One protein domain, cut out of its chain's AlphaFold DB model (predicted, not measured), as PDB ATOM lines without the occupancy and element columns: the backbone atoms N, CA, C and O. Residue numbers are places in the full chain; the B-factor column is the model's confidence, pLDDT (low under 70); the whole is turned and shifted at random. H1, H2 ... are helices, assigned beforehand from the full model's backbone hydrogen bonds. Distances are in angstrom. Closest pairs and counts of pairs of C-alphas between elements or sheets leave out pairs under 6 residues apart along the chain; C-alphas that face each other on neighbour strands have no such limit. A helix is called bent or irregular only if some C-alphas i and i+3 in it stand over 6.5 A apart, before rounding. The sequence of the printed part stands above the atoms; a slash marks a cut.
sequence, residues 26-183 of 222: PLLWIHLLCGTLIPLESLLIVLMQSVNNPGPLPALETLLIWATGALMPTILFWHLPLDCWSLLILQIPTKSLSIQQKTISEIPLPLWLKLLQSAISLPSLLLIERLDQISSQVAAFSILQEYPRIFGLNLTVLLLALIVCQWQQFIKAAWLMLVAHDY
ATOM      1  N   PRO A  26     -43.180 -16.938  66.551       73.06
ATOM      2  CA  PRO A  26     -42.123 -16.567  67.495       73.06
ATOM      3  C   PRO A  26     -42.547 -15.432  68.433       73.06
ATOM      4  O   PRO A  26     -42.074 -15.345  69.563       73.06
ATOM      5  N   LEU A  27     -43.482 -14.583  68.008       72.62
ATOM      6  CA  LEU A  27     -43.977 -13.466  68.813       72.62
ATOM      7  C   LEU A  27     -44.707 -13.941  70.070       72.62
ATOM      8  O   LEU A  27     -44.545 -13.342  71.127       72.62
ATOM      9  N   LEU A  28     -45.469 -15.036  69.997       75.56
ATOM     10  CA  LEU A  28     -46.146 -15.590  71.174       75.56
ATOM     11  C   LEU A  28     -45.134 -16.111  72.205       75.56
ATOM     12  O   LEU A  28     -45.318 -15.913  73.404       75.56
ATOM     13  N   TRP A  29     -44.031 -16.699  71.738       80.56
ATOM     14  CA  TRP A  29     -42.912 -17.095  72.593       80.56
ATOM     15  C   TRP A  29     -42.207 -15.898  73.229       80.56
ATOM     16  O   TRP A  29     -41.864 -15.957  74.408       80.56
ATOM     17  N   ILE A  30     -42.041 -14.796  72.493       80.06
ATOM     18  CA  ILE A  30     -41.463 -13.564  73.041       80.06
ATOM     19  C   ILE A  30     -42.344 -13.008  74.164       80.06
ATOM     20  O   ILE A  30     -41.817 -12.680  75.219       80.06
ATOM     21  N   HIS A  31     -43.672 -12.971  74.008       81.88
ATOM     22  CA  HIS A  31     -44.563 -12.508  75.082       81.88
ATOM     23  C   HIS A  31     -44.521 -13.418  76.322       81.88
ATOM     24  O   HIS A  31     -44.582 -12.926  77.449       81.88
ATOM     25  N   LEU A  32     -44.370 -14.735  76.135       82.56
ATOM     26  CA  LEU A  32     -44.147 -15.672  77.242       82.56
ATOM     27  C   LEU A  32     -42.817 -15.397  77.961       82.56
ATOM     28  O   LEU A  32     -42.771 -15.429  79.189       82.56
ATOM     29  N   LEU A  33     -41.759 -15.073  77.210       82.44
ATOM     30  CA  LEU A  33     -40.471 -14.659  77.768       82.44
ATOM     31  C   LEU A  33     -40.549 -13.292  78.455       82.44
ATOM     32  O   LEU A  33     -39.949 -13.128  79.507       82.44
ATOM     33  N   CYS A  34     -41.325 -12.334  77.944       78.06
ATOM     34  CA  CYS A  34     -41.534 -11.046  78.612       78.06
ATOM     35  C   CYS A  34     -42.132 -11.217  80.015       78.06
ATOM     36  O   CYS A  34     -41.769 -10.478  80.921       78.06
ATOM     37  N   GLY A  35     -42.959 -12.243  80.246       77.25
ATOM     38  CA  GLY A  35     -43.451 -12.558  81.589       77.25
ATOM     39  C   GLY A  35     -42.334 -12.819  82.614       77.25
ATOM     40  O   GLY A  35     -42.513 -12.546  83.798       77.25
ATOM     41  N   THR A  36     -41.155 -13.286  82.183       81.06
ATOM     42  CA  THR A  36     -40.005 -13.515  83.073       81.06
ATOM     43  C   THR A  36     -39.213 -12.242  83.382       81.06
ATOM     44  O   THR A  36     -38.378 -12.268  84.284       81.06
ATOM     45  N   LEU A  37     -39.493 -11.124  82.695       83.31
ATOM     46  CA  LEU A  37     -38.912  -9.808  82.989       83.31
ATOM     47  C   LEU A  37     -39.654  -9.067  84.110       83.31
ATOM     48  O   LEU A  37     -39.081  -8.155  84.698       83.31
ATOM     49  N   ILE A  38     -40.867  -9.485  84.483       82.81
ATOM     50  CA  ILE A  38     -41.647  -8.853  85.565       82.81
ATOM     51  C   ILE A  38     -40.850  -8.718  86.885       82.81
ATOM     52  O   ILE A  38     -40.892  -7.649  87.503       82.81
ATOM     53  N   PRO A  39     -40.086  -9.733  87.346       83.38
ATOM     54  CA  PRO A  39     -39.241  -9.594  88.533       83.38
ATOM     55  C   PRO A  39     -38.133  -8.548  88.365       83.38
ATOM     56  O   PRO A  39     -37.802  -7.848  89.320       83.38
ATOM     57  N   LEU A  40     -37.577  -8.417  87.157       84.31
ATOM     58  CA  LEU A  40     -36.553  -7.418  86.853       84.31
ATOM     59  C   LEU A  40     -37.142  -6.004  86.929       84.31
ATOM     60  O   LEU A  40     -36.556  -5.131  87.563       84.31
ATOM     61  N   GLU A  41     -38.329  -5.791  86.360       85.44
ATOM     62  CA  GLU A  41     -39.048  -4.513  86.452       85.44
ATOM     63  C   GLU A  41     -39.428  -4.177  87.896       85.44
ATOM     64  O   GLU A  41     -39.281  -3.037  88.333       85.44
ATOM     65  N   SER A  42     -39.826  -5.186  88.675       83.69
ATOM     66  CA  SER A  42     -40.103  -5.033  90.108       83.69
ATOM     67  C   SER A  42     -38.859  -4.577  90.877       83.69
ATOM     68  O   SER A  42     -38.952  -3.707  91.741       83.69
ATOM     69  N   LEU A  43     -37.679  -5.106  90.536       82.25
ATOM     70  CA  LEU A  43     -36.411  -4.680  91.130       82.25
ATOM     71  C   LEU A  43     -36.064  -3.235  90.747       82.25
ATOM     72  O   LEU A  43     -35.622  -2.468  91.601       82.25
ATOM     73  N   LEU A  44     -36.320  -2.828  89.499       82.81
ATOM     74  CA  LEU A  44     -36.174  -1.426  89.100       82.81
ATOM     75  C   LEU A  44     -37.113  -0.513  89.900       82.81
ATOM     76  O   LEU A  44     -36.678   0.548  90.336       82.81
ATOM     77  N   ILE A  45     -38.365  -0.916  90.141       82.56
ATOM     78  CA  ILE A  45     -39.297  -0.146  90.979       82.56
ATOM     79  C   ILE A  45     -38.733   0.039  92.393       82.56
ATOM     80  O   ILE A  45     -38.749   1.161  92.893       82.56
ATOM     81  N   VAL A  46     -38.178  -1.013  93.008       80.88
ATOM     82  CA  VAL A  46     -37.529  -0.930  94.333       80.88
ATOM     83  C   VAL A  46     -36.385   0.078  94.321       80.88
ATOM     84  O   VAL A  46     -36.284   0.903  95.230       80.88
ATOM     85  N   LEU A  47     -35.540   0.049  93.287       79.31
ATOM     86  CA  LEU A  47     -34.432   0.994  93.147       79.31
ATOM     87  C   LEU A  47     -34.933   2.433  92.977       79.31
ATOM     88  O   LEU A  47     -34.384   3.338  93.601       79.31
ATOM     89  N   MET A  48     -36.003   2.657  92.210       79.81
ATOM     90  CA  MET A  48     -36.577   3.995  92.022       79.81
ATOM     91  C   MET A  48     -37.261   4.528  93.281       79.81
ATOM     92  O   MET A  48     -37.102   5.702  93.610       79.81
ATOM     93  N   GLN A  49     -37.959   3.670  94.029       75.62
ATOM     94  CA  GLN A  49     -38.558   4.041  95.313       75.62
ATOM     95  C   GLN A  49     -37.498   4.395  96.364       75.62
ATOM     96  O   GLN A  49     -37.761   5.216  97.235       75.62
ATOM     97  N   SER A  50     -36.271   3.880  96.231       70.56
ATOM     98  CA  SER A  50     -35.227   4.051  97.255       70.56
ATOM     99  C   SER A  50     -34.648   5.466  97.287       70.56
ATOM    100  O   SER A  50     -34.114   5.906  98.301       70.56
ATOM    101  N   VAL A  51     -34.791   6.193  96.172       65.94
ATOM    102  CA  VAL A  51     -34.487   7.628  96.050       65.94
ATOM    103  C   VAL A  51     -35.571   8.475  96.723       65.94
ATOM    104  O   VAL A  51     -35.357   9.631  97.090       65.94
ATOM    105  N   ASN A  52     -36.775   7.925  96.846       65.56
ATOM    106  CA  ASN A  52     -37.973   8.679  97.127       65.56
ATOM    107  C   ASN A  52     -38.167   8.788  98.644       65.56
ATOM    108  O   ASN A  52     -38.775   7.928  99.271       65.56
ATOM    109  N   ASN A  53     -37.667   9.867  99.251       64.00
ATOM    110  CA  ASN A  53     -37.989  10.165 100.649       64.00
ATOM    111  C   ASN A  53     -39.523  10.223 100.843       64.00
ATOM    112  O   ASN A  53     -40.217  10.781  99.972       64.00
ATOM    113  N   PRO A  54     -40.061   9.675 101.955       64.75
ATOM    114  CA  PRO A  54     -41.494   9.671 102.211       64.75
ATOM    115  C   PRO A  54     -41.997  11.113 102.249       64.75
ATOM    116  O   PRO A  54     -41.498  11.950 103.003       64.75
ATOM    117  N   GLY A  55     -42.955  11.417 101.374       65.44
ATOM    118  CA  GLY A  55     -43.566  12.736 101.299       65.44
ATOM    119  C   GLY A  55     -44.432  13.018 102.528       65.44
ATOM    120  O   GLY A  55     -44.650  12.138 103.360       65.44
ATOM    121  N   PRO A  56     -45.004  14.228 102.636       69.06
ATOM    122  CA  PRO A  56     -45.908  14.564 103.737       69.06
ATOM    123  C   PRO A  56     -47.172  13.682 103.769       69.06
ATOM    124  O   PRO A  56     -47.824  13.594 104.804       69.06
ATOM    125  N   LEU A  57     -47.524  13.035 102.648       78.38
ATOM    126  CA  LEU A  57     -48.707  12.184 102.489       78.38
ATOM    127  C   LEU A  57     -48.366  10.910 101.683       78.38
ATOM    128  O   LEU A  57     -48.784  10.787 100.529       78.38
ATOM    129  N   PRO A  58     -47.636   9.941 102.265       74.88
ATOM    130  CA  PRO A  58     -47.143   8.769 101.534       74.88
ATOM    131  C   PRO A  58     -48.281   7.899 100.977       74.88
ATOM    132  O   PRO A  58     -48.212   7.418  99.852       74.88
ATOM    133  N   ALA A  59     -49.390   7.774 101.713       80.38
ATOM    134  CA  ALA A  59     -50.552   7.006 101.265       80.38
ATOM    135  C   ALA A  59     -51.223   7.601 100.011       80.38
ATOM    136  O   ALA A  59     -51.687   6.856  99.147       80.38
ATOM    137  N   LEU A  60     -51.268   8.934  99.892       82.31
ATOM    138  CA  LEU A  60     -51.874   9.599  98.737       82.31
ATOM    139  C   LEU A  60     -51.031   9.384  97.478       82.31
ATOM    140  O   LEU A  60     -51.572   9.142  96.403       82.31
ATOM    141  N   GLU A  61     -49.709   9.449  97.621       82.06
ATOM    142  CA  GLU A  61     -48.770   9.212  96.526       82.06
ATOM    143  C   GLU A  61     -48.868   7.773  96.022       82.06
ATOM    144  O   GLU A  61     -49.014   7.564  94.820       82.06
ATOM    145  N   THR A  62     -48.903   6.792  96.928       82.56
ATOM    146  CA  THR A  62     -49.122   5.382  96.583       82.56
ATOM    147  C   THR A  62     -50.439   5.177  95.843       82.56
ATOM    148  O   THR A  62     -50.469   4.498  94.816       82.56
ATOM    149  N   LEU A  63     -51.524   5.802  96.311       85.75
ATOM    150  CA  LEU A  63     -52.829   5.712  95.656       85.75
ATOM    151  C   LEU A  63     -52.785   6.320  94.250       85.75
ATOM    152  O   LEU A  63     -53.338   5.740  93.320       85.75
ATOM    153  N   LEU A  64     -52.090   7.445  94.068       85.00
ATOM    154  CA  LEU A  64     -51.957   8.103  92.771       85.00
ATOM    155  C   LEU A  64     -51.113   7.275  91.792       85.00
ATOM    156  O   LEU A  64     -51.505   7.118  90.632       85.00
ATOM    157  N   ILE A  65     -50.006   6.690  92.261       85.56
ATOM    158  CA  ILE A  65     -49.173   5.766  91.478       85.56
ATOM    159  C   ILE A  65     -49.990   4.545  91.061       85.56
ATOM    160  O   ILE A  65     -49.960   4.136  89.904       85.56
ATOM    161  N   TRP A  66     -50.758   3.980  91.988       87.00
ATOM    162  CA  TRP A  66     -51.606   2.827  91.727       87.00
ATOM    163  C   TRP A  66     -52.731   3.144  90.733       87.00
ATOM    164  O   TRP A  66     -52.956   2.399  89.775       87.00
ATOM    165  N   ALA A  67     -53.411   4.277  90.918       85.62
ATOM    166  CA  ALA A  67     -54.509   4.701  90.060       85.62
ATOM    167  C   ALA A  67     -54.038   4.942  88.617       85.62
ATOM    168  O   ALA A  67     -54.690   4.513  87.667       85.62
ATOM    169  N   THR A  68     -52.887   5.593  88.447       85.00
ATOM    170  CA  THR A  68     -52.345   5.945  87.124       85.00
ATOM    171  C   THR A  68     -51.586   4.793  86.471       85.00
ATOM    172  O   THR A  68     -51.751   4.550  85.280       85.00
ATOM    173  N   GLY A  69     -50.785   4.054  87.237       82.12
ATOM    174  CA  GLY A  69     -49.916   2.999  86.722       82.12
ATOM    175  C   GLY A  69     -50.568   1.619  86.637       82.12
ATOM    176  O   GLY A  69     -50.123   0.808  85.840       82.12
ATOM    177  N   ALA A  70     -51.624   1.321  87.404       84.56
ATOM    178  CA  ALA A  70     -52.287   0.012  87.349       84.56
ATOM    179  C   ALA A  70     -53.762   0.097  86.952       84.56
ATOM    180  O   ALA A  70     -54.195  -0.606  86.036       84.56
ATOM    181  N   LEU A  71     -54.540   0.957  87.610       84.38
ATOM    182  CA  LEU A  71     -55.987   1.017  87.402       84.38
ATOM    183  C   LEU A  71     -56.342   1.606  86.030       84.38
ATOM    184  O   LEU A  71     -57.131   1.017  85.293       84.38
ATOM    185  N   MET A  72     -55.715   2.719  85.649       84.06
ATOM    186  CA  MET A  72     -55.925   3.361  84.352       84.06
ATOM    187  C   MET A  72     -55.599   2.444  83.157       84.06
ATOM    188  O   MET A  72     -56.487   2.270  82.319       84.06
ATOM    189  N   PRO A  73     -54.419   1.790  83.066       78.19
ATOM    190  CA  PRO A  73     -54.163   0.835  81.990       78.19
ATOM    191  C   PRO A  73     -55.109  -0.367  82.058       78.19
ATOM    192  O   PRO A  73     -55.619  -0.795  81.027       78.19
ATOM    193  N   THR A  74     -55.443  -0.870  83.252       81.81
ATOM    194  CA  THR A  74     -56.405  -1.979  83.383       81.81
ATOM    195  C   THR A  74     -57.769  -1.635  82.781       81.81
ATOM    196  O   THR A  74     -58.321  -2.441  82.033       81.81
ATOM    197  N   ILE A  75     -58.303  -0.443  83.065       81.94
ATOM    198  CA  ILE A  75     -59.574   0.028  82.498       81.94
ATOM    199  C   ILE A  75     -59.448   0.218  80.988       81.94
ATOM    200  O   ILE A  75     -60.308  -0.241  80.234       81.94
ATOM    201  N   LEU A  76     -58.368   0.857  80.535       79.12
ATOM    202  CA  LEU A  76     -58.140   1.123  79.118       79.12
ATOM    203  C   LEU A  76     -58.153  -0.173  78.298       79.12
ATOM    204  O   LEU A  76     -58.841  -0.266  77.284       79.12
ATOM    205  N   PHE A  77     -57.480  -1.208  78.794       71.44
ATOM    206  CA  PHE A  77     -57.402  -2.500  78.123       71.44
ATOM    207  C   PHE A  77     -58.625  -3.393  78.309       71.44
ATOM    208  O   PHE A  77     -58.856  -4.319  77.528       71.44
ATOM    209  N   TRP A  78     -59.456  -3.104  79.312       74.69
ATOM    210  CA  TRP A  78     -60.773  -3.716  79.412       74.69
ATOM    211  C   TRP A  78     -61.672  -3.301  78.241       74.69
ATOM    212  O   TRP A  78     -62.431  -4.133  77.722       74.69
ATOM    213  N   HIS A  79     -61.562  -2.034  77.825       71.56
ATOM    214  CA  HIS A  79     -62.273  -1.466  76.683       71.56
ATOM    215  C   HIS A  79     -61.620  -1.834  75.347       71.56
ATOM    216  O   HIS A  79     -62.334  -2.253  74.436       71.56
ATOM    217  N   LEU A  80     -60.291  -1.740  75.242       65.81
ATOM    218  CA  LEU A  80     -59.543  -2.063  74.027       65.81
ATOM    219  C   LEU A  80     -58.581  -3.235  74.278       65.81
ATOM    220  O   LEU A  80     -57.499  -3.033  74.831       65.81
ATOM    221  N   PRO A  81     -58.936  -4.474  73.890       63.66
ATOM    222  CA  PRO A  81     -58.076  -5.625  74.136       63.66
ATOM    223  C   PRO A  81     -56.750  -5.464  73.384       63.66
ATOM    224  O   PRO A  81     -56.764  -5.218  72.182       63.66
ATOM    225  N   LEU A  82     -55.604  -5.644  74.052       64.69
ATOM    226  CA  LEU A  82     -54.307  -5.534  73.374       64.69
ATOM    227  C   LEU A  82     -54.173  -6.601  72.291       64.69
ATOM    228  O   LEU A  82     -54.509  -7.776  72.500       64.69
ATOM    229  N   ASP A  83     -53.602  -6.214  71.159       65.25
ATOM    230  CA  ASP A  83     -53.170  -7.162  70.146       65.25
ATOM    231  C   ASP A  83     -51.951  -7.946  70.626       65.25
ATOM    232  O   ASP A  83     -50.925  -7.373  70.975       65.25
ATOM    233  N   CYS A  84     -52.037  -9.279  70.578       61.72
ATOM    234  CA  CYS A  84     -50.898 -10.174  70.839       61.72
ATOM    235  C   CYS A  84     -49.798 -10.081  69.780       61.72
ATOM    236  O   CYS A  84     -48.735 -10.671  69.939       61.72
ATOM    237  N   TRP A  85     -50.085  -9.398  68.676       56.41
ATOM    238  CA  TRP A  85     -49.186  -9.245  67.539       56.41
ATOM    239  C   TRP A  85     -48.433  -7.917  67.579       56.41
ATOM    240  O   TRP A  85     -47.504  -7.725  66.805       56.41
ATOM    241  N   SER A  86     -48.801  -7.013  68.489       58.16
ATOM    242  CA  SER A  86     -48.062  -5.781  68.726       58.16
ATOM    243  C   SER A  86     -47.236  -5.954  69.991       58.16
ATOM    244  O   SER A  86     -47.784  -6.057  71.089       58.16
ATOM    245  N   LEU A  87     -45.910  -5.938  69.848       53.91
ATOM    246  CA  LEU A  87     -45.049  -5.739  71.005       53.91
ATOM    247  C   LEU A  87     -45.322  -4.325  71.532       53.91
ATOM    248  O   LEU A  87     -45.573  -3.417  70.739       53.91
ATOM    249  N   LEU A  88     -45.245  -4.110  72.846       55.28
ATOM    250  CA  LEU A  88     -45.578  -2.820  73.470       55.28
ATOM    251  C   LEU A  88     -44.842  -1.604  72.865       55.28
ATOM    252  O   LEU A  88     -45.295  -0.473  72.998       55.28
ATOM    253  N   ILE A  89     -43.708  -1.851  72.204       44.88
ATOM    254  CA  ILE A  89     -42.824  -0.847  71.595       44.88
ATOM    255  C   ILE A  89     -42.802  -0.958  70.056       44.88
ATOM    256  O   ILE A  89     -42.542   0.030  69.373       44.88
ATOM    257  N   LEU A  90     -43.106  -2.134  69.491       47.81
ATOM    258  CA  LEU A  90     -43.083  -2.388  68.047       47.81
ATOM    259  C   LEU A  90     -44.476  -2.783  67.555       47.81
ATOM    260  O   LEU A  90     -44.954  -3.889  67.823       47.81
ATOM    261  N   GLN A  91     -45.101  -1.897  66.781       50.41
ATOM    262  CA  GLN A  91     -46.351  -2.201  66.100       50.41
ATOM    263  C   GLN A  91     -46.072  -3.007  64.834       50.41
ATOM    264  O   GLN A  91     -45.428  -2.514  63.909       50.41
ATOM    265  N   ILE A  92     -46.629  -4.210  64.746       52.47
ATOM    266  CA  ILE A  92     -46.729  -4.913  63.467       52.47
ATOM    267  C   ILE A  92     -47.985  -4.383  62.767       52.47
ATOM    268  O   ILE A  92     -49.073  -4.465  63.345       52.47
ATOM    269  N   PRO A  93     -47.871  -3.786  61.567       50.16
ATOM    270  CA  PRO A  93     -49.027  -3.238  60.877       50.16
ATOM    271  C   PRO A  93     -50.039  -4.352  60.588       50.16
ATOM    272  O   PRO A  93     -49.709  -5.385  60.018       50.16
ATOM    273  N   THR A  94     -51.308  -4.126  60.921       50.16
ATOM    274  CA  THR A  94     -52.404  -5.097  60.730       50.16
ATOM    275  C   THR A  94     -52.589  -5.536  59.272       50.16
ATOM    276  O   THR A  94     -53.145  -6.600  59.009       50.16
ATOM    277  N   LYS A  95     -52.067  -4.752  58.318       46.50
ATOM    278  CA  LYS A  95     -52.019  -5.071  56.881       46.50
ATOM    279  C   LYS A  95     -50.993  -6.148  56.509       46.50
ATOM    280  O   LYS A  95     -51.124  -6.727  55.438       46.50
ATOM    281  N   SER A  96     -49.994  -6.416  57.353       49.97
ATOM    282  CA  SER A  96     -49.001  -7.476  57.133       49.97
ATOM    283  C   SER A  96     -49.344  -8.779  57.855       49.97
ATOM    284  O   SER A  96     -48.555  -9.721  57.794       49.97
ATOM    285  N   LEU A  97     -50.477  -8.837  58.565       54.47
ATOM    286  CA  LEU A  97     -50.887 -10.045  59.272       54.47
ATOM    287  C   LEU A  97     -51.326 -11.111  58.267       54.47
ATOM    288  O   LEU A  97     -52.222 -10.888  57.450       54.47
ATOM    289  N   SER A  98     -50.707 -12.288  58.355       56.97
ATOM    290  CA  SER A  98     -51.130 -13.465  57.595       56.97
ATOM    291  C   SER A  98     -52.589 -13.813  57.926       56.97
ATOM    292  O   SER A  98     -53.064 -13.589  59.043       56.97
ATOM    293  N   ILE A  99     -53.303 -14.425  56.977       57.00
ATOM    294  CA  ILE A  99     -54.678 -14.928  57.167       57.00
ATOM    295  C   ILE A  99     -54.761 -15.838  58.414       57.00
ATOM    296  O   ILE A  99     -55.760 -15.824  59.139       57.00
ATOM    297  N   GLN A 100     -53.680 -16.562  58.726       55.91
ATOM    298  CA  GLN A 100     -53.553 -17.372  59.942       55.91
ATOM    299  C   GLN A 100     -53.554 -16.514  61.220       55.91
ATOM    300  O   GLN A 100     -54.309 -16.797  62.147       55.91
ATOM    301  N   GLN A 101     -52.777 -15.431  61.261       60.84
ATOM    302  CA  GLN A 101     -52.658 -14.540  62.425       60.84
ATOM    303  C   GLN A 101     -53.964 -13.788  62.709       60.84
ATOM    304  O   GLN A 101     -54.344 -13.610  63.869       60.84
ATOM    305  N   LYS A 102     -54.703 -13.422  61.652       61.91
ATOM    306  CA  LYS A 102     -56.044 -12.836  61.774       61.91
ATOM    307  C   LYS A 102     -57.032 -13.822  62.403       61.91
ATOM    308  O   LYS A 102     -57.718 -13.473  63.358       61.91
ATOM    309  N   THR A 103     -57.017 -15.073  61.945       58.19
ATOM    310  CA  THR A 103     -57.879 -16.141  62.479       58.19
ATOM    311  C   THR A 103     -57.575 -16.444  63.955       58.19
ATOM    312  O   THR A 103     -58.490 -16.682  64.737       58.19
ATOM    313  N   ILE A 104     -56.301 -16.386  64.368       59.00
ATOM    314  CA  ILE A 104     -55.894 -16.569  65.775       59.00
ATOM    315  C   ILE A 104     -56.333 -15.382  66.647       59.00
ATOM    316  O   ILE A 104     -56.769 -15.582  67.779       59.00
ATOM    317  N   SER A 105     -56.225 -14.145  66.146       61.72
ATOM    318  CA  SER A 105     -56.582 -12.943  66.921       61.72
ATOM    319  C   SER A 105     -58.085 -12.852  67.222       61.72
ATOM    320  O   SER A 105     -58.495 -12.240  68.211       61.72
ATOM    321  N   GLU A 106     -58.910 -13.489  66.390       63.00
ATOM    322  CA  GLU A 106     -60.366 -13.529  66.539       63.00
ATOM    323  C   GLU A 106     -60.847 -14.503  67.628       63.00
ATOM    324  O   GLU A 106     -62.025 -14.464  67.992       63.00
ATOM    325  N   ILE A 107     -59.959 -15.331  68.201       66.69
ATOM    326  CA  ILE A 107     -60.310 -16.242  69.296       66.69
ATOM    327  C   ILE A 107     -60.706 -15.409  70.528       66.69
ATOM    328  O   ILE A 107     -59.866 -14.707  71.104       66.69
ATOM    329  N   PRO A 108     -61.978 -15.468  70.971       68.50
ATOM    330  CA  PRO A 108     -62.430 -14.678  72.100       68.50
ATOM    331  C   PRO A 108     -61.764 -15.164  73.387       68.50
ATOM    332  O   PRO A 108     -61.686 -16.363  73.666       68.50
ATOM    333  N   LEU A 109     -61.316 -14.213  74.205       72.75
ATOM    334  CA  LEU A 109     -60.847 -14.505  75.551       72.75
ATOM    335  C   LEU A 109     -62.071 -14.718  76.459       72.75
ATOM    336  O   LEU A 109     -62.945 -13.843  76.504       72.75
ATOM    337  N   PRO A 110     -62.184 -15.850  77.171       80.56
ATOM    338  CA  PRO A 110     -63.337 -16.104  78.021       80.56
ATOM    339  C   PRO A 110     -63.356 -15.140  79.213       80.56
ATOM    340  O   PRO A 110     -62.325 -14.635  79.659       80.56
ATOM    341  N   LEU A 111     -64.552 -14.892  79.753       79.56
ATOM    342  CA  LEU A 111     -64.776 -13.873  80.787       79.56
ATOM    343  C   LEU A 111     -63.922 -14.083  82.047       79.56
ATOM    344  O   LEU A 111     -63.428 -13.112  82.607       79.56
ATOM    345  N   TRP A 112     -63.690 -15.332  82.461       80.00
ATOM    346  CA  TRP A 112     -62.846 -15.640  83.620       80.00
ATOM    347  C   TRP A 112     -61.374 -15.246  83.404       80.00
ATOM    348  O   TRP A 112     -60.719 -14.798  84.340       80.00
ATOM    349  N   LEU A 113     -60.874 -15.327  82.166       80.62
ATOM    350  CA  LEU A 113     -59.533 -14.858  81.803       80.62
ATOM    351  C   LEU A 113     -59.467 -13.332  81.726       80.62
ATOM    352  O   LEU A 113     -58.471 -12.759  82.159       80.62
ATOM    353  N   LYS A 114     -60.532 -12.658  81.268       78.75
ATOM    354  CA  LYS A 114     -60.624 -11.188  81.376       78.75
ATOM    355  C   LYS A 114     -60.603 -10.742  82.841       78.75
ATOM    356  O   LYS A 114     -59.910  -9.787  83.181       78.75
ATOM    357  N   LEU A 115     -61.301 -11.465  83.722       83.12
ATOM    358  CA  LEU A 115     -61.246 -11.212  85.164       83.12
ATOM    359  C   LEU A 115     -59.831 -11.420  85.708       83.12
ATOM    360  O   LEU A 115     -59.338 -10.549  86.417       83.12
ATOM    361  N   LEU A 116     -59.143 -12.496  85.315       84.31
ATOM    362  CA  LEU A 116     -57.750 -12.746  85.702       84.31
ATOM    363  C   LEU A 116     -56.790 -11.643  85.215       84.31
ATOM    364  O   LEU A 116     -55.867 -11.265  85.932       84.31
ATOM    365  N   GLN A 117     -57.031 -11.082  84.027       79.94
ATOM    366  CA  GLN A 117     -56.290  -9.924  83.520       79.94
ATOM    367  C   GLN A 117     -56.530  -8.674  84.369       79.94
ATOM    368  O   GLN A 117     -55.575  -7.977  84.695       79.94
ATOM    369  N   SER A 118     -57.777  -8.403  84.766       79.56
ATOM    370  CA  SER A 118     -58.095  -7.276  85.658       79.56
ATOM    371  C   SER A 118     -57.656  -7.499  87.104       79.56
ATOM    372  O   SER A 118     -57.413  -6.540  87.835       79.56
ATOM    373  N   ALA A 119     -57.510  -8.763  87.510       83.06
ATOM    374  CA  ALA A 119     -57.157  -9.132  88.869       83.06
ATOM    375  C   ALA A 119     -55.780  -8.605  89.268       83.06
ATOM    376  O   ALA A 119     -55.569  -8.432  90.457       83.06
ATOM    377  N   ILE A 120     -54.888  -8.283  88.317       80.88
ATOM    378  CA  ILE A 120     -53.567  -7.682  88.576       80.88
ATOM    379  C   ILE A 120     -53.656  -6.302  89.245       80.88
ATOM    380  O   ILE A 120     -52.727  -5.895  89.939       80.88
ATOM    381  N   SER A 121     -54.786  -5.598  89.097       79.25
ATOM    382  CA  SER A 121     -54.971  -4.264  89.672       79.25
ATOM    383  C   SER A 121     -55.044  -4.279  91.196       79.25
ATOM    384  O   SER A 121     -54.702  -3.283  91.811       79.25
ATOM    385  N   LEU A 122     -55.511  -5.351  91.832       80.62
ATOM    386  CA  LEU A 122     -55.611  -5.414  93.294       80.62
ATOM    387  C   LEU A 122     -54.267  -5.743  93.987       80.62
ATOM    388  O   LEU A 122     -53.867  -5.002  94.884       80.62
ATOM    389  N   PRO A 123     -53.523  -6.794  93.583       82.88
ATOM    390  CA  PRO A 123     -52.240  -7.136  94.174       82.88
ATOM    391  C   PRO A 123     -51.145  -6.130  93.820       82.88
ATOM    392  O   PRO A 123     -50.153  -6.090  94.536       82.88
ATOM    393  N   SER A 124     -51.300  -5.294  92.785       77.88
ATOM    394  CA  SER A 124     -50.321  -4.242  92.485       77.88
ATOM    395  C   SER A 124     -50.196  -3.214  93.612       77.88
ATOM    396  O   SER A 124     -49.096  -2.735  93.863       77.88
ATOM    397  N   LEU A 125     -51.281  -2.921  94.339       79.88
ATOM    398  CA  LEU A 125     -51.239  -2.032  95.503       79.88
ATOM    399  C   LEU A 125     -50.409  -2.659  96.627       79.88
ATOM    400  O   LEU A 125     -49.476  -2.039  97.133       79.88
ATOM    401  N   LEU A 126     -50.687  -3.928  96.940       82.50
ATOM    402  CA  LEU A 126     -49.912  -4.691  97.918       82.50
ATOM    403  C   LEU A 126     -48.442  -4.816  97.498       82.50
ATOM    404  O   LEU A 126     -47.549  -4.773  98.340       82.50
ATOM    405  N   LEU A 127     -48.184  -4.962  96.196       80.12
ATOM    406  CA  LEU A 127     -46.838  -5.012  95.645       80.12
ATOM    407  C   LEU A 127     -46.106  -3.698  95.926       80.12
ATOM    408  O   LEU A 127     -45.024  -3.748  96.488       80.12
ATOM    409  N   ILE A 128     -46.702  -2.539  95.621       79.94
ATOM    410  CA  ILE A 128     -46.080  -1.227  95.864       79.94
ATOM    411  C   ILE A 128     -45.698  -1.064  97.339       79.94
ATOM    412  O   ILE A 128     -44.567  -0.686  97.619       79.94
ATOM    413  N   GLU A 129     -46.585  -1.417  98.273       81.25
ATOM    414  CA  GLU A 129     -46.290  -1.343  99.713       81.25
ATOM    415  C   GLU A 129     -45.153  -2.285 100.134       81.25
ATOM    416  O   GLU A 129     -44.306  -1.936 100.956       81.25
ATOM    417  N   ARG A 130     -45.110  -3.499  99.573       81.38
ATOM    418  CA  ARG A 130     -44.037  -4.464  99.855       81.38
ATOM    419  C   ARG A 130     -42.706  -4.030  99.258       81.38
ATOM    420  O   ARG A 130     -41.675  -4.220  99.899       81.38
ATOM    421  N   LEU A 131     -42.721  -3.467  98.054       78.62
ATOM    422  CA  LEU A 131     -41.526  -2.941  97.407       78.62
ATOM    423  C   LEU A 131     -40.989  -1.727  98.169       78.62
ATOM    424  O   LEU A 131     -39.778  -1.649  98.337       78.62
ATOM    425  N   ASP A 132     -41.856  -0.884  98.732       79.56
ATOM    426  CA  ASP A 132     -41.465   0.269  99.554       79.56
ATOM    427  C   ASP A 132     -40.709  -0.171 100.826       79.56
ATOM    428  O   ASP A 132     -39.620   0.322 101.129       79.56
ATOM    429  N   GLN A 133     -41.198  -1.215 101.507       78.44
ATOM    430  CA  GLN A 133     -40.523  -1.812 102.675       78.44
ATOM    431  C   GLN A 133     -39.151  -2.424 102.354       78.44
ATOM    432  O   GLN A 133     -38.257  -2.465 103.204       78.44
ATOM    433  N   ILE A 134     -38.987  -2.973 101.150       76.25
ATOM    434  CA  ILE A 134     -37.704  -3.517 100.688       76.25
ATOM    435  C   ILE A 134     -36.786  -2.367 100.270       76.25
ATOM    436  O   ILE A 134     -35.586  -2.391 100.531       76.25
ATOM    437  N   SER A 135     -37.357  -1.332  99.665       72.56
ATOM    438  CA  SER A 135     -36.650  -0.167  99.161       72.56
ATOM    439  C   SER A 135     -35.905   0.590 100.257       72.56
ATOM    440  O   SER A 135     -34.735   0.939 100.078       72.56
ATOM    441  N   SER A 136     -36.509   0.722 101.443       69.19
ATOM    442  CA  SER A 136     -35.857   1.338 102.606       69.19
ATOM    443  C   SER A 136     -34.566   0.623 103.031       69.19
ATOM    444  O   SER A 136     -33.693   1.237 103.636       69.19
ATOM    445  N   GLN A 137     -34.424  -0.669 102.716       74.19
ATOM    446  CA  GLN A 137     -33.236  -1.471 103.033       74.19
ATOM    447  C   GLN A 137     -32.141  -1.341 101.962       74.19
ATOM    448  O   GLN A 137     -30.974  -1.610 102.235       74.19
ATOM    449  N   VAL A 138     -32.507  -0.915 100.749       73.19
ATOM    450  CA  VAL A 138     -31.631  -0.867  99.564       73.19
ATOM    451  C   VAL A 138     -31.234   0.575  99.201       73.19
ATOM    452  O   VAL A 138     -30.454   0.783  98.277       73.19
ATOM    453  N   ALA A 139     -31.668   1.576  99.976       67.62
ATOM    454  CA  ALA A 139     -31.358   3.001  99.772       67.62
ATOM    455  C   ALA A 139     -29.863   3.318  99.569       67.62
ATOM    456  O   ALA A 139     -29.516   4.232  98.820       67.62
ATOM    457  N   ALA A 140     -28.968   2.523 100.162       69.25
ATOM    458  CA  ALA A 140     -27.522   2.663  99.994       69.25
ATOM    459  C   ALA A 140     -27.014   2.385  98.561       69.25
ATOM    460  O   ALA A 140     -25.936   2.847  98.201       69.25
ATOM    461  N   PHE A 141     -27.769   1.647  97.739       67.69
ATOM    462  CA  PHE A 141     -27.378   1.243  96.380       67.69
ATOM    463  C   PHE A 141     -27.992   2.115  95.280       67.69
ATOM    464  O   PHE A 141     -27.880   1.802  94.093       67.69
ATOM    465  N   SER A 142     -28.667   3.201  95.653       65.38
ATOM    466  CA  SER A 142     -29.402   4.014  94.697       65.38
ATOM    467  C   SER A 142     -28.484   4.929  93.886       65.38
ATOM    468  O   SER A 142     -27.903   5.873  94.415       65.38
ATOM    469  N   ILE A 143     -28.378   4.671  92.580       64.69
ATOM    470  CA  ILE A 143     -27.543   5.444  91.640       64.69
ATOM    471  C   ILE A 143     -28.197   6.800  91.281       64.69
ATOM    472  O   ILE A 143     -27.545   7.679  90.729       64.69
ATOM    473  N   LEU A 144     -29.483   7.005  91.607       66.94
ATOM    474  CA  LEU A 144     -30.282   8.156  91.157       66.94
ATOM    475  C   LEU A 144     -30.520   9.241  92.230       66.94
ATOM    476  O   LEU A 144     -31.457  10.027  92.101       66.94
ATOM    477  N   GLN A 145     -29.669   9.338  93.257       67.31
ATOM    478  CA  GLN A 145     -29.819  10.328  94.342       67.31
ATOM    479  C   GLN A 145     -29.832  11.796  93.869       67.31
ATOM    480  O   GLN A 145     -30.365  12.657  94.564       67.31
ATOM    481  N   GLU A 146     -29.282  12.089  92.688       72.44
ATOM    482  CA  GLU A 146     -29.185  13.451  92.141       72.44
ATOM    483  C   GLU A 146     -30.434  13.909  91.363       72.44
ATOM    484  O   GLU A 146     -30.543  15.082  91.002       72.44
ATOM    485  N   TYR A 147     -31.393  13.015  91.096       78.06
ATOM    486  CA  TYR A 147     -32.568  13.336  90.283       78.06
ATOM    487  C   TYR A 147     -33.746  13.864  91.113       78.06
ATOM    488  O   TYR A 147     -33.948  13.465  92.262       78.06
ATOM    489  N   PRO A 148     -34.589  14.740  90.532       78.12
ATOM    490  CA  PRO A 148     -35.764  15.245  91.220       78.12
ATOM    491  C   PRO A 148     -36.764  14.116  91.481       78.12
ATOM    492  O   PRO A 148     -37.087  13.323  90.603       78.12
ATOM    493  N   ARG A 149     -37.340  14.123  92.680       75.88
ATOM    494  CA  ARG A 149     -38.351  13.176  93.177       75.88
ATOM    495  C   ARG A 149     -39.452  12.810  92.171       75.88
ATOM    496  O   ARG A 149     -39.820  11.650  92.004       75.88
ATOM    497  N   ILE A 150     -39.973  13.823  91.479       80.19
ATOM    498  CA  ILE A 150     -41.050  13.686  90.488       80.19
ATOM    499  C   ILE A 150     -40.635  12.740  89.355       80.19
ATOM    500  O   ILE A 150     -41.472  11.998  88.843       80.19
ATOM    501  N   PHE A 151     -39.356  12.730  88.980       81.62
ATOM    502  CA  PHE A 151     -38.829  11.837  87.954       81.62
ATOM    503  C   PHE A 151     -38.921  10.369  88.389       81.62
ATOM    504  O   PHE A 151     -39.446   9.551  87.638       81.62
ATOM    505  N   GLY A 152     -38.507  10.056  89.623       80.12
ATOM    506  CA  GLY A 152     -38.623   8.709  90.192       80.12
ATOM    507  C   GLY A 152     -40.073   8.227  90.247       80.12
ATOM    508  O   GLY A 152     -40.373   7.132  89.784       80.12
ATOM    509  N   LEU A 153     -40.992   9.086  90.702       81.38
ATOM    510  CA  LEU A 153     -42.427   8.783  90.747       81.38
ATOM    511  C   LEU A 153     -43.016   8.480  89.363       81.38
ATOM    512  O   LEU A 153     -43.704   7.475  89.196       81.38
ATOM    513  N   ASN A 154     -42.739   9.321  88.363       84.25
ATOM    514  CA  ASN A 154     -43.228   9.095  87.000       84.25
ATOM    515  C   ASN A 154     -42.644   7.816  86.397       84.25
ATOM    516  O   ASN A 154     -43.352   7.083  85.712       84.25
ATOM    517  N   LEU A 155     -41.374   7.524  86.679       85.00
ATOM    518  CA  LEU A 155     -40.734   6.304  86.211       85.00
ATOM    519  C   LEU A 155     -41.357   5.069  86.872       85.00
ATOM    520  O   LEU A 155     -41.654   4.102  86.180       85.00
ATOM    521  N   THR A 156     -41.661   5.115  88.172       84.56
ATOM    522  CA  THR A 156     -42.408   4.049  88.857       84.56
ATOM    523  C   THR A 156     -43.798   3.844  88.255       84.56
ATOM    524  O   THR A 156     -44.186   2.701  88.029       84.56
ATOM    525  N   VAL A 157     -44.535   4.920  87.954       86.31
ATOM    526  CA  VAL A 157     -45.842   4.838  87.275       86.31
ATOM    527  C   VAL A 157     -45.708   4.179  85.905       86.31
ATOM    528  O   VAL A 157     -46.477   3.273  85.586       86.31
ATOM    529  N   LEU A 158     -44.715   4.599  85.117       86.81
ATOM    530  CA  LEU A 158     -44.450   4.038  83.796       86.81
ATOM    531  C   LEU A 158     -44.114   2.545  83.886       86.81
ATOM    532  O   LEU A 158     -44.715   1.750  83.171       86.81
ATOM    533  N   LEU A 159     -43.214   2.151  84.790       85.81
ATOM    534  CA  LEU A 159     -42.858   0.745  84.996       85.81
ATOM    535  C   LEU A 159     -44.058  -0.086  85.453       85.81
ATOM    536  O   LEU A 159     -44.254  -1.193  84.966       85.81
ATOM    537  N   LEU A 160     -44.895   0.448  86.342       85.19
ATOM    538  CA  LEU A 160     -46.095  -0.252  86.786       85.19
ATOM    539  C   LEU A 160     -47.068  -0.486  85.621       85.19
ATOM    540  O   LEU A 160     -47.593  -1.590  85.473       85.19
ATOM    541  N   ALA A 161     -47.250   0.517  84.759       85.56
ATOM    542  CA  ALA A 161     -48.074   0.386  83.562       85.56
ATOM    543  C   ALA A 161     -47.514  -0.662  82.595       85.56
ATOM    544  O   ALA A 161     -48.287  -1.445  82.037       85.56
ATOM    545  N   LEU A 162     -46.187  -0.730  82.434       83.56
ATOM    546  CA  LEU A 162     -45.526  -1.767  81.638       83.56
ATOM    547  C   LEU A 162     -45.804  -3.167  82.196       83.56
ATOM    548  O   LEU A 162     -46.255  -4.023  81.434       83.56
ATOM    549  N   ILE A 163     -45.642  -3.375  83.507       85.06
ATOM    550  CA  ILE A 163     -45.926  -4.660  84.167       85.06
ATOM    551  C   ILE A 163     -47.376  -5.086  83.908       85.06
ATOM    552  O   ILE A 163     -47.631  -6.231  83.528       85.06
ATOM    553  N   VAL A 164     -48.339  -4.168  84.079       84.62
ATOM    554  CA  VAL A 164     -49.760  -4.462  83.832       84.62
ATOM    555  C   VAL A 164     -49.994  -4.857  82.375       84.62
ATOM    556  O   VAL A 164     -50.683  -5.847  82.118       84.62
ATOM    557  N   CYS A 165     -49.398  -4.145  81.417       80.88
ATOM    558  CA  CYS A 165     -49.526  -4.508  80.008       80.88
ATOM    559  C   CYS A 165     -48.929  -5.888  79.711       80.88
ATOM    560  O   CYS A 165     -49.575  -6.717  79.069       80.88
ATOM    561  N   GLN A 166     -47.704  -6.143  80.179       84.06
ATOM    562  CA  GLN A 166     -47.001  -7.406  79.954       84.06
ATOM    563  C   GLN A 166     -47.781  -8.581  80.535       84.06
ATOM    564  O   GLN A 166     -47.932  -9.603  79.870       84.06
ATOM    565  N   TRP A 167     -48.352  -8.417  81.730       84.12
ATOM    566  CA  TRP A 167     -49.215  -9.418  82.349       84.12
ATOM    567  C   TRP A 167     -50.426  -9.763  81.474       84.12
ATOM    568  O   TRP A 167     -50.744 -10.934  81.250       84.12
ATOM    569  N   GLN A 168     -51.095  -8.747  80.928       82.81
ATOM    570  CA  GLN A 168     -52.259  -8.955  80.071       82.81
ATOM    571  C   GLN A 168     -51.894  -9.635  78.745       82.81
ATOM    572  O   GLN A 168     -52.610 -10.550  78.318       82.81
ATOM    573  N   GLN A 169     -50.775  -9.240  78.127       81.75
ATOM    574  CA  GLN A 169     -50.244  -9.878  76.917       81.75
ATOM    575  C   GLN A 169     -49.822 -11.327  77.177       81.75
ATOM    576  O   GLN A 169     -50.151 -12.202  76.378       81.75
ATOM    577  N   PHE A 170     -49.175 -11.597  78.312       83.94
ATOM    578  CA  PHE A 170     -48.768 -12.933  78.740       83.94
ATOM    579  C   PHE A 170     -49.970 -13.871  78.879       83.94
ATOM    580  O   PHE A 170     -49.979 -14.948  78.286       83.94
ATOM    581  N   ILE A 171     -51.023 -13.447  79.593       83.50
ATOM    582  CA  ILE A 171     -52.246 -14.249  79.753       83.50
ATOM    583  C   ILE A 171     -52.871 -14.567  78.391       83.50
ATOM    584  O   ILE A 171     -53.259 -15.709  78.137       83.50
ATOM    585  N   LYS A 172     -52.968 -13.569  77.505       79.88
ATOM    586  CA  LYS A 172     -53.576 -13.758  76.185       79.88
ATOM    587  C   LYS A 172     -52.718 -14.684  75.312       79.88
ATOM    588  O   LYS A 172     -53.266 -15.590  74.691       79.88
ATOM    589  N   ALA A 173     -51.394 -14.537  75.326       81.25
ATOM    590  CA  ALA A 173     -50.474 -15.420  74.607       81.25
ATOM    591  C   ALA A 173     -50.518 -16.866  75.133       81.25
ATOM    592  O   ALA A 173     -50.602 -17.806  74.340       81.25
ATOM    593  N   ALA A 174     -50.537 -17.052  76.457       83.31
ATOM    594  CA  ALA A 174     -50.666 -18.362  77.090       83.31
ATOM    595  C   ALA A 174     -52.002 -19.034  76.735       83.31
ATOM    596  O   ALA A 174     -52.031 -20.220  76.402       83.31
ATOM    597  N   TRP A 175     -53.100 -18.272  76.733       82.81
ATOM    598  CA  TRP A 175     -54.407 -18.768  76.302       82.81
ATOM    599  C   TRP A 175     -54.409 -19.200  74.837       82.81
ATOM    600  O   TRP A 175     -54.870 -20.298  74.526       82.81
ATOM    601  N   LEU A 176     -53.857 -18.375  73.941       75.12
ATOM    602  CA  LEU A 176     -53.761 -18.703  72.519       75.12
ATOM    603  C   LEU A 176     -52.928 -19.968  72.288       75.12
ATOM    604  O   LEU A 176     -53.332 -20.810  71.495       75.12
ATOM    605  N   MET A 177     -51.821 -20.145  73.017       78.50
ATOM    606  CA  MET A 177     -51.002 -21.365  72.972       78.50
ATOM    607  C   MET A 177     -51.744 -22.614  73.472       78.50
ATOM    608  O   MET A 177     -51.515 -23.705  72.946       78.50
ATOM    609  N   LEU A 178     -52.624 -22.467  74.468       79.69
ATOM    610  CA  LEU A 178     -53.396 -23.573  75.041       79.69
ATOM    611  C   LEU A 178     -54.571 -23.983  74.139       79.69
ATOM    612  O   LEU A 178     -54.756 -25.163  73.859       79.69
ATOM    613  N   VAL A 179     -55.334 -23.006  73.642       72.12
ATOM    614  CA  VAL A 179     -56.551 -23.218  72.836       72.12
ATOM    615  C   VAL A 179     -56.259 -23.529  71.369       72.12
ATOM    616  O   VAL A 179     -57.090 -24.136  70.693       72.12
ATOM    617  N   ALA A 180     -55.061 -23.186  70.891       64.25
ATOM    618  CA  ALA A 180     -54.525 -23.560  69.583       64.25
ATOM    619  C   ALA A 180     -54.858 -24.997  69.156       64.25
ATOM    620  O   ALA A 180     -55.209 -25.242  68.005       64.25
ATOM    621  N   HIS A 181     -54.730 -25.939  70.092       58.88
ATOM    622  CA  HIS A 181     -54.886 -27.363  69.827       58.88
ATOM    623  C   HIS A 181     -56.339 -27.746  69.501       58.88
ATOM    624  O   HIS A 181     -56.572 -28.583  68.634       58.88
ATOM    625  N   ASP A 182     -57.310 -27.073  70.126       57.97
ATOM    626  CA  ASP A 182     -58.740 -27.369  69.981       57.97
ATOM    627  C   ASP A 182     -59.385 -26.657  68.779       57.97
ATOM    628  O   ASP A 182     -60.438 -27.075  68.285       57.97
ATOM    629  N   TYR A 183     -58.775 -25.572  68.287       56.69
ATOM    630  CA  TYR A 183     -59.329 -24.756  67.197       56.69
ATOM    631  C   TYR A 183     -59.070 -25.312  65.793       56.69
ATOM    632  O   TYR A 183     -59.768 -24.916  64.855       56.69
TER     633      TYR A 183
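Overview. This is residues 26 to 183 of the 222 residues of an uncharacterized protein of Paulinella chromatophora (UniProt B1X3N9). The longest helix, H6, is the spine of an elongated helical bundle, with the bent helix H1, as arms H1a and H1b, packed on one side of it, and H2 and H4 packed on it elsewhere. H5 slants across one end of the model, packing on both H2 and H1b, while the small helix H3 is at the other end, and the long loop of residues 80 to 98 leads to it from H2, with C-alphas 10 to 28 A from the mean of all C-alphas. The printed part has 158 residues with six named helices, H1 to H6 in order, and no named strand; its class is all helix. H2, H4 and H6 form an up-and-down bundle, each running against the one before. The whole is only just compact, close to loose, with a radius of gyration of the C-alphas of 17.7 A, and spans 54 by 28 by 24 A.

Arrangement. H1, residues 26 to 50, was assigned as one helix by its hydrogen bonds but is bent, C-alphas 36 and 39 being 6.8 A apart; its arms H1a, residues 26 to 36, and H1b, residues 39 to 50, stand at 44 degrees. H6, residues 149 to 183, touches H1a with residues 166 to 177 alone, opposite ways at a steep tilt of 50 degrees; the closest C-alphas, of Leu 28 and Ala 173, are 5.5 A apart. H1b and H6 touch at a shallow tilt of 14 degrees, opposite ways, closest at the C-alphas of Met 48 and Gly 152, 5.5 A. H2, residues 58 to 79, touches H6, the same way, at a shallow tilt of 33 degrees, only just short of steep; the closest C-alphas, of Gly 69 and Ala 161, are 4.5 A apart. H3, residues 99 to 105, is close to H6 but not clearly touching, with the C-alphas of Ile 104 and Leu 176 7.4 A apart. H4, residues 111 to 121, touches H6 at 19 degrees, opposite ways, closest at the C-alphas of Gln 117 and Gln 168, 5.4 A. H5, residues 123 to 141, touches H1b at a steep tilt of 62 degrees, with the C-alphas of Ser 50 and Ala 139 closest at 4.7 A. Every O i to N i+4 pair is within hydrogen-bond range in H1b and H3, against 6 of 7 in H1a, 15 of 18 in H2, 5 of 7 in H4, 12 of 15 in H5 and 29 of 31 in H6.

Along the chain. H1a begins at C-alpha 26, (-42.123, -16.567, 67.495). H2 is 30.8 A long, H5 26.3 A and H6 50.5 A. H5 is irregular, C-alphas 137 and 140 being 7.7 A apart, and H6 only just, with C-alphas 178 and 181 6.6 A apart. H6 ends at C-alpha 183, (-59.329, -24.756, 67.197).

Size, cuts and confidence. The C-alphas farthest apart, of Pro 56 and Ile 99, are 55.8 A apart. The printed part has no cut, and the link from H2 to H3, 19 residues, is long. Mean pLDDT of the printed part is 74.6; 47 residues are under 70, among them residues 80 to 108.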